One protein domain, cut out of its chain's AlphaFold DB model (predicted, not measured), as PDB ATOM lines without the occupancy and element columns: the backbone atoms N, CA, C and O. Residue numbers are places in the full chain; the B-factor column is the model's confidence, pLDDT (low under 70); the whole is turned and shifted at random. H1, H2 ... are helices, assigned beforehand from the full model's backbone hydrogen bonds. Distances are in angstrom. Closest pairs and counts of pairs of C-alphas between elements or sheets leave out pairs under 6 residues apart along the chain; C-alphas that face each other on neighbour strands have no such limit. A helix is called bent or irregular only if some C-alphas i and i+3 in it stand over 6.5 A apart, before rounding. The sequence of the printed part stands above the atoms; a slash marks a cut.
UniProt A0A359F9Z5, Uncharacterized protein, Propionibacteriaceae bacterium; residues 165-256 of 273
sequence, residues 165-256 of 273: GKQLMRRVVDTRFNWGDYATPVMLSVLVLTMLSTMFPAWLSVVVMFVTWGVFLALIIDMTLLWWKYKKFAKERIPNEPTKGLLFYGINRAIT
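Overview. This is residues 165 to 256 of the 273 residues of an uncharacterized protein of Propionibacteriaceae bacterium (UniProt A0A359F9Z5). One long helix, H3, runs nearly the whole length of a rod, and the three shorter helices sit along one side of it. H2 is side by side with the part of H3 nearer its first residue, making a helical hairpin, while toward the other end H1 crosses H3 and H4 packs on H1 and on the first residues of H2, after the link from H3 has folded back. The printed part has 92 residues with four named helices, in the order H1, H2, H3, H4, and no named strand; its class is all helix. It is loose, with a radius of gyration of the C-alphas of 16.9 A, and spans 57 by 21 by 18 A.

Along the chain. H3, residues 202 to 237, is the longest helix at 52.9 A from first to last C-alpha, from (-56.190, 44.256, -54.958) to (-23.255, 25.754, -17.968). Before it comes H2, residues 180 to 196, 24.2 A long. H2 is neither bent nor irregular, but only just: C-alphas 181 and 184 are 6.5 A apart. H1, residues 165 to 175, is 15.6 A long and begins with C-alpha 165 at (-26.168, 20.720, -24.984). H4, residues 246 to 255, is 14.3 A long and ends with C-alpha 255 at (-41.571, 24.639, -34.972).

Arrangement. H3 touches H2 with residues 208 to 219 alone, at a shallow tilt of 17 degrees, opposite ways; the two form a hairpin, and their closest C-alphas, of Val 190 and Thr 212, are 6.4 A apart. With residues 226 to 234 alone H3 touches H1, opposite ways at a steep tilt of 54 degrees; the closest C-alphas are those of Val 172 and Tyr 230, at 6.3 A. H3 and H4 are close but not clearly touching, with the closest C-alphas, of Trp 227 and Leu 247, 6.9 A apart. H4 touches H1, running the same way at a shallow tilt of 33 degrees, only just short of steep; the closest C-alphas, of Met 169 and Gly 250, are 6.2 A apart. H2 touches H4 with residues 180 to 184 alone, the same way at a steep tilt of 58 degrees, and the closest C-alphas, of Gly 180 and Ala 254, are 5.0 A apart. H1 and H2 are apart. The helix packing is part aligned, part crossed: two of these four touching pairs are at a shallow tilt. In H1, H3 and H4 every O i to N i+4 pair is within hydrogen-bond range; in H2 11 of 13 are.

Size, cuts and confidence. The C-alphas of Pro 201 and Asn 240, the two farthest apart, are 56.8 A from each other. The printed part has no cut. The links from H1 to H2 and from H2 to H3 are tight, and the link from H3 to H4, of 8 residues, is short. The mean pLDDT of the printed part is 84.1, and the model's confidence is low, under 70, at residues 177 to 182, of which 180 to 182 belong to H2.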
ATOM      1  N   GLY A 165     -25.759  19.596 -24.147       84.69
ATOM      2  CA  GLY A 165     -26.168  20.720 -24.984       84.69
ATOM      3  C   GLY A 165     -27.603  20.632 -25.528       84.69
ATOM      4  O   GLY A 165     -28.336  21.626 -25.517       84.69
ATOM      5  N   LYS A 166     -28.072  19.442 -25.938       85.06
ATOM      6  CA  LYS A 166     -29.478  19.239 -26.350       85.06
ATOM      7  C   LYS A 166     -30.431  19.411 -25.166       85.06
ATOM      8  O   LYS A 166     -31.514  19.967 -25.338       85.06
ATOM      9  N   GLN A 167     -30.054  18.953 -23.970       84.75
ATOM     10  CA  GLN A 167     -30.848  19.137 -22.751       84.75
ATOM     11  C   GLN A 167     -31.006  20.617 -22.394       84.75
ATOM     12  O   GLN A 167     -32.123  21.067 -22.133       84.75
ATOM     13  N   LEU A 168     -29.912  21.383 -22.435       86.00
ATOM     14  CA  LEU A 168     -29.958  22.819 -22.179       86.00
ATOM     15  C   LEU A 168     -30.823  23.539 -23.216       86.00
ATOM     16  O   LEU A 168     -31.672  24.346 -22.846       86.00
ATOM     17  N   MET A 169     -30.673  23.199 -24.500       86.81
ATOM     18  CA  MET A 169     -31.517  23.752 -25.561       86.81
ATOM     19  C   MET A 169     -33.002  23.462 -25.307       86.81
ATOM     20  O   MET A 169     -33.824  24.369 -25.411       86.81
ATOM     21  N   ARG A 170     -33.356  22.229 -24.906       84.88
ATOM     22  CA  ARG A 170     -34.738  21.869 -24.541       84.88
ATOM     23  C   ARG A 170     -35.271  22.754 -23.419       84.88
ATOM     24  O   ARG A 170     -36.360  23.295 -23.563       84.88
ATOM     25  N   ARG A 171     -34.499  22.952 -22.347       83.50
ATOM     26  CA  ARG A 171     -34.902  23.817 -21.227       83.50
ATOM     27  C   ARG A 171     -35.073  25.271 -21.658       83.50
ATOM     28  O   ARG A 171     -36.097  25.860 -21.351       83.50
ATOM     29  N   VAL A 172     -34.122  25.828 -22.411       84.88
ATOM     30  CA  VAL A 172     -34.173  27.222 -22.897       84.88
ATOM     31  C   VAL A 172     -35.375  27.461 -23.813       84.88
ATOM     32  O   VAL A 172     -36.024  28.503 -23.717       84.88
ATOM     33  N   VAL A 173     -35.681  26.506 -24.694       80.25
ATOM     34  CA  VAL A 173     -36.865  26.566 -25.558       80.25
ATOM     35  C   VAL A 173     -38.134  26.430 -24.718       80.25
ATOM     36  O   VAL A 173     -39.057  27.215 -24.886       80.25
ATOM     37  N   ASP A 174     -38.216  25.459 -23.810       76.75
ATOM     38  CA  ASP A 174     -39.475  25.102 -23.148       76.75
ATOM     39  C   ASP A 174     -39.905  26.085 -22.027       76.75
ATOM     40  O   ASP A 174     -41.114  26.228 -21.792       76.75
ATOM     41  N   THR A 175     -38.959  26.785 -21.377       73.94
ATOM     42  CA  THR A 175     -39.222  27.795 -20.322       73.94
ATOM     43  C   THR A 175     -39.663  29.150 -20.869       73.94
ATOM     44  O   THR A 175     -40.355  29.903 -20.176       73.94
ATOM     45  N   ARG A 176     -39.286  29.473 -22.112       70.50
ATOM     46  CA  ARG A 176     -39.648  30.731 -22.767       70.50
ATOM     47  C   ARG A 176     -41.146  30.754 -23.070       70.50
ATOM     48  O   ARG A 176     -41.770  29.734 -23.375       70.50
ATOM     49  N   PHE A 177     -41.726  31.953 -23.054       64.00
ATOM     50  CA  PHE A 177     -42.994  32.200 -23.730       64.00
ATOM     51  C   PHE A 177     -42.747  32.061 -25.239       64.00
ATOM     52  O   PHE A 177     -42.337  33.004 -25.914       64.00
ATOM     53  N   ASN A 178     -42.839  30.829 -25.737       62.41
ATOM     54  CA  ASN A 178     -42.537  30.524 -27.125       62.41
ATOM     55  C   ASN A 178     -43.608  31.129 -28.017       62.41
ATOM     56  O   ASN A 178     -44.738  30.641 -28.043       62.41
ATOM     57  N   TRP A 179     -43.192  32.079 -28.851       56.91
ATOM     58  CA  TRP A 179     -43.895  32.318 -30.101       56.91
ATOM     59  C   TRP A 179     -43.891  31.080 -31.003       56.91
ATOM     60  O   TRP A 179     -44.712  30.991 -31.896       56.91
ATOM     61  N   GLY A 180     -43.060  30.069 -30.728       57.78
ATOM     62  CA  GLY A 180     -43.101  28.758 -31.381       57.78
ATOM     63  C   GLY A 180     -44.442  28.011 -31.282       57.78
ATOM     64  O   GLY A 180     -44.807  27.335 -32.237       57.78
ATOM     65  N   ASP A 181     -45.227  28.178 -30.206       63.03
ATOM     66  CA  ASP A 181     -46.613  27.659 -30.191       63.03
ATOM     67  C   ASP A 181     -47.516  28.448 -31.159       63.03
ATOM     68  O   ASP A 181     -48.508  27.909 -31.645       63.03
ATOM     69  N   TYR A 182     -47.149  29.698 -31.476       69.31
ATOM     70  CA  TYR A 182     -47.755  30.479 -32.550       69.31
ATOM     71  C   TYR A 182     -47.128  30.198 -33.919       69.31
ATOM     72  O   TYR A 182     -47.810  30.389 -34.907       69.31
ATOM     73  N   ALA A 183     -45.892  29.705 -34.036       73.12
ATOM     74  CA  ALA A 183     -45.234  29.527 -35.333       73.12
ATOM     75  C   ALA A 183     -46.023  28.591 -36.258       73.12
ATOM     76  O   ALA A 183     -46.206  28.896 -37.436       73.12
ATOM     77  N   THR A 184     -46.546  27.486 -35.721       78.69
ATOM     78  CA  THR A 184     -47.364  26.555 -36.503       78.69
ATOM     79  C   THR A 184     -48.728  27.131 -36.912       78.69
ATOM     80  O   THR A 184     -49.036  27.078 -38.103       78.69
ATOM     81  N   PRO A 185     -49.552  27.718 -36.014       80.25
ATOM     82  CA  PRO A 185     -50.785  28.372 -36.442       80.25
ATOM     83  C   PRO A 185     -50.519  29.602 -37.315       80.25
ATOM     84  O   PRO A 185     -51.284  29.834 -38.232       80.25
ATOM     85  N   VAL A 186     -49.420  30.332 -37.122       85.38
ATOM     86  CA  VAL A 186     -49.010  31.460 -37.971       85.38
ATOM     87  C   VAL A 186     -48.703  30.997 -39.393       85.38
ATOM     88  O   VAL A 186     -49.194  31.603 -40.339       85.38
ATOM     89  N   MET A 187     -47.949  29.905 -39.568       84.25
ATOM     90  CA  MET A 187     -47.721  29.321 -40.897       84.25
ATOM     91  C   MET A 187     -49.036  28.888 -41.554       84.25
ATOM     92  O   MET A 187     -49.245  29.152 -42.738       84.25
ATOM     93  N   LEU A 188     -49.941  28.271 -40.788       87.62
ATOM     94  CA  LEU A 188     -51.268  27.905 -41.280       87.62
ATOM     95  C   LEU A 188     -52.091  29.146 -41.660       87.62
ATOM     96  O   LEU A 188     -52.728  29.160 -42.709       87.62
ATOM     97  N   SER A 189     -52.046  30.206 -40.851       87.94
ATOM     98  CA  SER A 189     -52.714  31.475 -41.128       87.94
ATOM     99  C   SER A 189     -52.186  32.110 -42.405       87.94
ATOM    100  O   SER A 189     -52.998  32.493 -43.231       87.94
ATOM    101  N   VAL A 190     -50.864  32.170 -42.609       87.31
ATOM    102  CA  VAL A 190     -50.254  32.697 -43.845       87.31
ATOM    103  C   VAL A 190     -50.717  31.904 -45.066       87.31
ATOM    104  O   VAL A 190     -51.060  32.502 -46.085       87.31
ATOM    105  N   LEU A 191     -50.793  30.573 -44.968       90.25
ATOM    106  CA  LEU A 191     -51.302  29.729 -46.051       90.25
ATOM    107  C   LEU A 191     -52.761  30.067 -46.394       90.25
ATOM    108  O   LEU A 191     -53.085  30.285 -47.561       90.25
ATOM    109  N   VAL A 192     -53.632  30.148 -45.383       90.56
ATOM    110  CA  VAL A 192     -55.046  30.513 -45.565       90.56
ATOM    111  C   VAL A 192     -55.171  31.925 -46.139       90.56
ATOM    112  O   VAL A 192     -55.926  32.133 -47.085       90.56
ATOM    113  N   LEU A 193     -54.393  32.883 -45.630       88.25
ATOM    114  CA  LEU A 193     -54.369  34.263 -46.119       88.25
ATOM    115  C   LEU A 193     -53.949  34.324 -47.590       88.25
ATOM    116  O   LEU A 193     -54.543  35.064 -48.364       88.25
ATOM    117  N   THR A 194     -52.971  33.504 -47.985       85.00
ATOM    118  CA  THR A 194     -52.502  33.408 -49.374       85.00
ATOM    119  C   THR A 194     -53.584  32.826 -50.283       85.00
ATOM    120  O   THR A 194     -53.825  33.355 -51.364       85.00
ATOM    121  N   MET A 195     -54.282  31.776 -49.837       88.69
ATOM    122  CA  MET A 195     -55.386  31.164 -50.587       88.69
ATOM    123  C   MET A 195     -56.573  32.117 -50.763       88.69
ATOM    124  O   MET A 195     -57.163  32.168 -51.837       88.69
ATOM    125  N   LEU A 196     -56.917  32.883 -49.725       87.88
ATOM    126  CA  LEU A 196     -58.007  33.860 -49.783       87.88
ATOM    127  C   LEU A 196     -57.588  35.172 -50.465       87.88
ATOM    128  O   LEU A 196     -58.457  35.931 -50.884       87.88
ATOM    129  N   SER A 197     -56.286  35.432 -50.635       84.19
ATOM    130  CA  SER A 197     -55.761  36.667 -51.238       84.19
ATOM    131  C   SER A 197     -56.302  36.947 -52.643       84.19
ATOM    132  O   SER A 197     -56.314  38.105 -53.055       84.19
ATOM    133  N   THR A 198     -56.723  35.915 -53.379       83.25
ATOM    134  CA  THR A 198     -57.299  36.030 -54.729       83.25
ATOM    135  C   THR A 198     -58.786  36.389 -54.727       83.25
ATOM    136  O   THR A 198     -59.291  36.856 -55.743       83.25
ATOM    137  N   MET A 199     -59.491  36.194 -53.607       87.19
ATOM    138  CA  MET A 199     -60.911  36.543 -53.450       87.19
ATOM    139  C   MET A 199     -61.112  37.995 -52.999       87.19
ATOM    140  O   MET A 199     -62.238  38.490 -52.975       87.19
ATOM    141  N   PHE A 200     -60.033  38.675 -52.605       84.88
ATOM    142  CA  PHE A 200     -60.077  40.023 -52.058       84.88
ATOM    143  C   PHE A 200     -59.736  41.101 -53.098       84.88
ATOM    144  O   PHE A 200     -59.036  40.830 -54.073       84.88
ATOM    145  N   PRO A 201     -60.177  42.355 -52.876       89.56
ATOM    146  CA  PRO A 201     -59.744  43.497 -53.677       89.56
ATOM    147  C   PRO A 201     -58.218  43.672 -53.661       89.56
ATOM    148  O   PRO A 201     -57.579  43.460 -52.629       89.56
ATOM    149  N   ALA A 202     -57.644  44.158 -54.766       87.25
ATOM    150  CA  ALA A 202     -56.190  44.256 -54.958       87.25
ATOM    151  C   ALA A 202     -55.446  45.030 -53.848       87.25
ATOM    152  O   ALA A 202     -54.331  44.667 -53.476       87.25
ATOM    153  N   TRP A 203     -56.062  46.071 -53.278       88.75
ATOM    154  CA  TRP A 203     -55.462  46.836 -52.180       88.75
ATOM    155  C   TRP A 203     -55.308  45.998 -50.902       88.75
ATOM    156  O   TRP A 203     -54.333  46.165 -50.171       88.75
ATOM    157  N   LEU A 204     -56.224  45.059 -50.647       87.50
ATOM    158  CA  LEU A 204     -56.158  44.189 -49.478       87.50
ATOM    159  C   LEU A 204     -55.075  43.119 -49.652       87.50
ATOM    160  O   LEU A 204     -54.388  42.793 -48.687       87.50
ATOM    161  N   SER A 205     -54.843  42.641 -50.879       86.75
ATOM    162  CA  SER A 205     -53.727  41.737 -51.194       86.75
ATOM    163  C   SER A 205     -52.368  42.373 -50.865       86.75
ATOM    164  O   SER A 205     -51.489  41.705 -50.321       86.75
ATOM    165  N   VAL A 206     -52.202  43.679 -51.115       89.44
ATOM    166  CA  VAL A 206     -50.986  44.428 -50.740       89.44
ATOM    167  C   VAL A 206     -50.813  44.479 -49.219       89.44
ATOM    168  O   VAL A 206     -49.718  44.228 -48.714       89.44
ATOM    169  N   VAL A 207     -51.887  44.735 -48.467       89.75
ATOM    170  CA  VAL A 207     -51.848  44.713 -46.993       89.75
ATOM    171  C   VAL A 207     -51.482  43.317 -46.479       89.75
ATOM    172  O   VAL A 207     -50.594  43.184 -45.640       89.75
ATOM    173  N   VAL A 208     -52.109  42.267 -47.018       87.94
ATOM    174  CA  VAL A 208     -51.821  40.861 -46.686       87.94
ATOM    175  C   VAL A 208     -50.358  40.508 -46.961       87.94
ATOM    176  O   VAL A 208     -49.729  39.832 -46.142       87.94
ATOM    177  N   MET A 209     -49.788  41.000 -48.064       88.56
ATOM    178  CA  MET A 209     -48.369  40.839 -48.376       88.56
ATOM    179  C   MET A 209     -47.498  41.449 -47.271       88.56
ATOM    180  O   MET A 209     -46.669  40.741 -46.698       88.56
ATOM    181  N   PHE A 210     -47.700  42.720 -46.914       92.62
ATOM    182  CA  PHE A 210     -46.915  43.369 -45.856       92.62
ATOM    183  C   PHE A 210     -47.067  42.682 -44.496       92.62
ATOM    184  O   PHE A 210     -46.071  42.480 -43.804       92.62
ATOM    185  N   VAL A 211     -48.282  42.264 -44.131       90.31
ATOM    186  CA  VAL A 211     -48.536  41.501 -42.899       90.31
ATOM    187  C   VAL A 211     -47.764  40.180 -42.911       90.31
ATOM    188  O   VAL A 211     -47.114  39.840 -41.924       90.31
ATOM    189  N   THR A 212     -47.771  39.464 -44.036       88.81
ATOM    190  CA  THR A 212     -47.036  38.202 -44.201       88.81
ATOM    191  C   THR A 212     -45.528  38.406 -44.036       88.81
ATOM    192  O   THR A 212     -44.881  37.671 -43.287       88.81
ATOM    193  N   TRP A 213     -44.957  39.439 -44.661       91.50
ATOM    194  CA  TRP A 213     -43.544  39.791 -44.480       91.50
ATOM    195  C   TRP A 213     -43.220  40.213 -43.041       91.50
ATOM    196  O   TRP A 213     -42.189  39.809 -42.503       91.50
ATOM    197  N   GLY A 214     -44.111  40.961 -42.384       92.12
ATOM    198  CA  GLY A 214     -43.971  41.332 -40.975       92.12
ATOM    199  C   GLY A 214     -43.959  40.113 -40.049       92.12
ATOM    200  O   GLY A 214     -43.134  40.025 -39.140       92.12
ATOM    201  N   VAL A 215     -44.810  39.126 -40.328       87.69
ATOM    202  CA  VAL A 215     -44.833  37.834 -39.634       87.69
ATOM    203  C   VAL A 215     -43.512  37.076 -39.810       87.69
ATOM    204  O   VAL A 215     -42.956  36.580 -38.827       87.69
ATOM    205  N   PHE A 216     -42.973  37.009 -41.032       88.00
ATOM    206  CA  PHE A 216     -41.664  36.393 -41.271       88.00
ATOM    207  C   PHE A 216     -40.549  37.105 -40.504       88.00
ATOM    208  O   PHE A 216     -39.716  36.445 -39.878       88.00
ATOM    209  N   LEU A 217     -40.551  38.438 -40.493       91.88
ATOM    210  CA  LEU A 217     -39.573  39.220 -39.744       91.88
ATOM    211  C   LEU A 217     -39.671  38.949 -38.235       91.88
ATOM    212  O   LEU A 217     -38.652  38.713 -37.587       91.88
ATOM    213  N   ALA A 218     -40.886  38.903 -37.685       87.69
ATOM    214  CA  ALA A 218     -41.115  38.566 -36.282       87.69
ATOM    215  C   ALA A 218     -40.587  37.162 -35.928       87.69
ATOM    216  O   ALA A 218     -39.948  36.992 -34.889       87.69
ATOM    217  N   LEU A 219     -40.776  36.170 -36.809       85.06
ATOM    218  CA  LEU A 219     -40.222  34.821 -36.633       85.06
ATOM    219  C   LEU A 219     -38.689  34.824 -36.621       85.06
ATOM    220  O   LEU A 219     -38.079  34.178 -35.767       85.06
ATOM    221  N   ILE A 220     -38.048  35.566 -37.527       88.75
ATOM    222  CA  ILE A 220     -36.582  35.684 -37.567       88.75
ATOM    223  C   ILE A 220     -36.059  36.321 -36.271       88.75
ATOM    224  O   ILE A 220     -35.086  35.838 -35.682       88.75
ATOM    225  N   ILE A 221     -36.719  37.374 -35.787       90.56
ATOM    226  CA  ILE A 221     -36.364  38.031 -34.523       90.56
ATOM    227  C   ILE A 221     -36.521  37.056 -33.345       90.56
ATOM    228  O   ILE A 221     -35.627  36.945 -32.509       90.56
ATOM    229  N   ASP A 222     -37.605  36.282 -33.284       85.50
ATOM    230  CA  ASP A 222     -37.796  35.287 -32.222       85.50
ATOM    231  C   ASP A 222     -36.672  34.231 -32.214       85.50
ATOM    232  O   ASP A 222     -36.083  33.963 -31.159       85.50
ATOM    233  N   MET A 223     -36.297  33.713 -33.392       85.31
ATOM    234  CA  MET A 223     -35.227  32.715 -33.547       85.31
ATOM    235  C   MET A 223     -33.844  33.264 -33.175       85.31
ATOM    236  O   MET A 223     -33.051  32.577 -32.522       85.31
ATOM    237  N   THR A 224     -33.541  34.509 -33.544       89.25
ATOM    238  CA  THR A 224     -32.266  35.155 -33.183       89.25
ATOM    239  C   THR A 224     -32.173  35.408 -31.678       89.25
ATOM    240  O   THR A 224     -31.160  35.067 -31.060       89.25
ATOM    241  N   LEU A 225     -33.253  35.885 -31.050       89.31
ATOM    242  CA  LEU A 225     -33.331  36.052 -29.597       89.31
ATOM    243  C   LEU A 225     -33.201  34.713 -28.852       89.31
ATOM    244  O   LEU A 225     -32.565  34.654 -27.798       89.31
ATOM    245  N   LEU A 226     -33.801  33.635 -29.371       87.50
ATOM    246  CA  LEU A 226     -33.650  32.286 -28.819       87.50
ATOM    247  C   LEU A 226     -32.180  31.852 -28.828       87.50
ATOM    248  O   LEU A 226     -31.657  31.409 -27.804       87.50
ATOM    249  N   TRP A 227     -31.502  32.020 -29.964       90.50
ATOM    250  CA  TRP A 227     -30.102  31.639 -30.109       90.50
ATOM    251  C   TRP A 227     -29.173  32.442 -29.197       90.50
ATOM    252  O   TRP A 227     -28.274  31.876 -28.572       90.50
ATOM    253  N   TRP A 228     -29.400  33.750 -29.063       90.38
ATOM    254  CA  TRP A 228     -28.623  34.592 -28.152       90.38
ATOM    255  C   TRP A 228     -28.781  34.165 -26.692       90.38
ATOM    256  O   TRP A 228     -27.778  34.026 -25.989       90.38
ATOM    257  N   LYS A 229     -30.013  33.877 -26.246       88.12
ATOM    258  CA  LYS A 229     -30.263  33.356 -24.891       88.12
ATOM    259  C   LYS A 229     -29.584  32.008 -24.679       88.12
ATOM    260  O   LYS A 229     -28.900  31.833 -23.674       88.12
ATOM    261  N   TYR A 230     -29.705  31.089 -25.636       89.06
ATOM    262  CA  TYR A 230     -29.023  29.799 -25.571       89.06
ATOM    263  C   TYR A 230     -27.505  29.968 -25.448       89.06
ATOM    264  O   TYR A 230     -26.903  29.372 -24.562       89.06
ATOM    265  N   LYS A 231     -26.880  30.820 -26.273       88.75
ATOM    266  CA  LYS A 231     -25.433  31.076 -26.198       88.75
ATOM    267  C   LYS A 231     -24.998  31.621 -24.839       88.75
ATOM    268  O   LYS A 231     -23.899  31.286 -24.402       88.75
ATOM    269  N   LYS A 232     -25.820  32.448 -24.186       89.56
ATOM    270  CA  LYS A 232     -25.531  32.951 -22.836       89.56
ATOM    271  C   LYS A 232     -25.479  31.798 -21.828       89.56
ATOM    272  O   LYS A 232     -24.449  31.592 -21.199       89.56
ATOM    273  N   PHE A 233     -26.527  30.976 -21.773       87.31
ATOM    274  CA  PHE A 233     -26.574  29.825 -20.866       87.31
ATOM    275  C   PHE A 233     -25.547  28.741 -21.202       87.31
ATOM    276  O   PHE A 233     -25.021  28.088 -20.304       87.31
ATOM    277  N   ALA A 234     -25.245  28.542 -22.486       88.50
ATOM    278  CA  ALA A 234     -24.260  27.560 -22.918       88.50
ATOM    279  C   ALA A 234     -22.859  27.919 -22.408       88.50
ATOM    280  O   ALA A 234     -22.151  27.049 -21.916       88.50
ATOM    281  N   LYS A 235     -22.492  29.208 -22.443       87.25
ATOM    282  CA  LYS A 235     -21.228  29.689 -21.866       87.25
ATOM    283  C   LYS A 235     -21.153  29.481 -20.352       87.25
ATOM    284  O   LYS A 235     -20.082  29.178 -19.848       87.25
ATOM    285  N   GLU A 236     -22.271  29.639 -19.646       88.19
ATOM    286  CA  GLU A 236     -22.330  29.507 -18.184       88.19
ATOM    287  C   GLU A 236     -22.323  28.039 -17.719       88.19
ATOM    288  O   GLU A 236     -21.699  27.722 -16.712       88.19
ATOM    289  N   ARG A 237     -23.008  27.134 -18.435       84.38
ATOM    290  CA  ARG A 237     -23.255  25.754 -17.968       84.38
ATOM    291  C   ARG A 237     -22.466  24.667 -18.680       84.38
ATOM    292  O   ARG A 237     -22.204  23.629 -18.082       84.38
ATOM    293  N   ILE A 238     -22.136  24.869 -19.953       86.38
ATOM    294  CA  ILE A 238     -21.486  23.868 -20.813       86.38
ATOM    295  C   ILE A 238     -20.357  24.506 -21.646       86.38
ATOM    296  O   ILE A 238     -20.371  24.428 -22.876       86.38
ATOM    297  N   PRO A 239     -19.351  25.138 -21.005       81.38
ATOM    298  CA  PRO A 239     -18.310  25.894 -21.710       81.38
ATOM    299  C   PRO A 239     -17.462  25.044 -22.670       81.38
ATOM    300  O   PRO A 239     -16.929  25.573 -23.642       81.38
ATOM    301  N   ASN A 240     -17.369  23.731 -22.431       80.75
ATOM    302  CA  ASN A 240     -16.509  22.810 -23.183       80.75
ATOM    303  C   ASN A 240     -17.259  21.958 -24.225       80.75
ATOM    304  O   ASN A 240     -16.662  21.063 -24.819       80.75
ATOM    305  N   GLU A 241     -18.557  22.192 -24.450       81.00
ATOM    306  CA  GLU A 241     -19.362  21.357 -25.348       81.00
ATOM    307  C   GLU A 241     -19.574  22.016 -26.724       81.00
ATOM    308  O   GLU A 241     -19.873  23.213 -26.808       81.00
ATOM    309  N   PRO A 242     -19.452  21.268 -27.840       81.25
ATOM    310  CA  PRO A 242     -19.659  21.835 -29.164       81.25
ATOM    311  C   PRO A 242     -21.119  22.256 -29.368       81.25
ATOM    312  O   PRO A 242     -22.037  21.443 -29.359       81.25
ATOM    313  N   THR A 243     -21.341  23.531 -29.687       80.50
ATOM    314  CA  THR A 243     -22.675  24.058 -30.032       80.50
ATOM    315  C   THR A 243     -23.085  23.776 -31.485       80.50
ATOM    316  O   THR A 243     -24.107  24.284 -31.954       80.50
ATOM    317  N   LYS A 244     -22.281  23.011 -32.237       79.25
ATOM    318  CA  LYS A 244     -22.516  22.715 -33.660       79.25
ATOM    319  C   LYS A 244     -23.778  21.860 -33.817       79.25
ATOM    320  O   LYS A 244     -23.940  20.854 -33.141       79.25
ATOM    321  N   GLY A 245     -24.691  22.279 -34.695       82.88
ATOM    322  CA  GLY A 245     -25.953  21.573 -34.963       82.88
ATOM    323  C   GLY A 245     -27.065  21.793 -33.927       82.88
ATOM    324  O   GLY A 245     -28.225  21.492 -34.208       82.88
ATOM    325  N   LEU A 246     -26.764  22.391 -32.767       86.56
ATOM    326  CA  LEU A 246     -27.770  22.628 -31.728       86.56
ATOM    327  C   LEU A 246     -28.772  23.713 -32.121       86.56
ATOM    328  O   LEU A 246     -29.929  23.626 -31.723       86.56
ATOM    329  N   LEU A 247     -28.360  24.686 -32.941       86.81
ATOM    330  CA  LEU A 247     -29.270  25.691 -33.497       86.81
ATOM    331  C   LEU A 247     -30.375  25.029 -34.328       86.81
ATOM    332  O   LEU A 247     -31.551  25.261 -34.075       86.81
ATOM    333  N   PHE A 248     -30.004  24.159 -35.272       87.19
ATOM    334  CA  PHE A 248     -30.970  23.456 -36.116       87.19
ATOM    335  C   PHE A 248     -31.878  22.538 -35.289       87.19
ATOM    336  O   PHE A 248     -33.089  22.509 -35.505       87.19
ATOM    337  N   TYR A 249     -31.321  21.849 -34.289       87.19
ATOM    338  CA  TYR A 249     -32.107  21.073 -33.327       87.19
ATOM    339  C   TYR A 249     -33.122  21.948 -32.566       87.19
ATOM    340  O   TYR A 249     -34.296  21.594 -32.472       87.19
ATOM    341  N   GLY A 250     -32.690  23.112 -32.070       86.06
ATOM    342  CA  GLY A 250     -33.543  24.080 -31.379       86.06
ATOM    343  C   GLY A 250     -34.661  24.627 -32.268       86.06
ATOM    344  O   GLY A 250     -35.805  24.675 -31.826       86.06
ATOM    345  N   ILE A 251     -34.357  24.952 -33.530       85.06
ATOM    346  CA  ILE A 251     -35.333  25.426 -34.524       85.06
ATOM    347  C   ILE A 251     -36.399  24.359 -34.797       85.06
ATOM    348  O   ILE A 251     -37.591  24.634 -34.682       85.06
ATOM    349  N   ASN A 252     -35.994  23.119 -35.094       84.12
ATOM    350  CA  ASN A 252     -36.941  22.022 -35.333       84.12
ATOM    351  C   ASN A 252     -37.837  21.775 -34.115       84.12
ATOM    352  O   ASN A 252     -39.049  21.570 -34.241       84.12
ATOM    353  N   ARG A 253     -37.259  21.849 -32.911       80.50
ATOM    354  CA  ARG A 253     -38.047  21.759 -31.685       80.50
ATOM    355  C   ARG A 253     -39.000  22.943 -31.548       80.50
ATOM    356  O   ARG A 253     -40.126  22.713 -31.144       80.50
ATOM    357  N   ALA A 254     -38.604  24.166 -31.891       79.69
ATOM    358  CA  ALA A 254     -39.462  25.344 -31.786       79.69
ATOM    359  C   ALA A 254     -40.676  25.299 -32.736       79.69
ATOM    360  O   ALA A 254     -41.742  25.765 -32.344       79.69
ATOM    361  N   ILE A 255     -40.526  24.707 -33.928       78.50
ATOM    362  CA  ILE A 255     -41.571  24.639 -34.972       78.50
ATOM    363  C   ILE A 255     -42.627  23.558 -34.691       78.50
ATOM    364  O   ILE A 255     -43.794  23.716 -35.046       78.50
ATOM    365  N   THR A 256     -42.240  22.441 -34.071       73.75
ATOM    366  CA  THR A 256     -43.165  21.329 -33.787       73.75
ATOM    367  C   THR A 256     -44.145  21.697 -32.671       73.75
ATOM    368  O   THR A 256     -43.741  22.282 -31.673       73.75
TER     369      THR A 256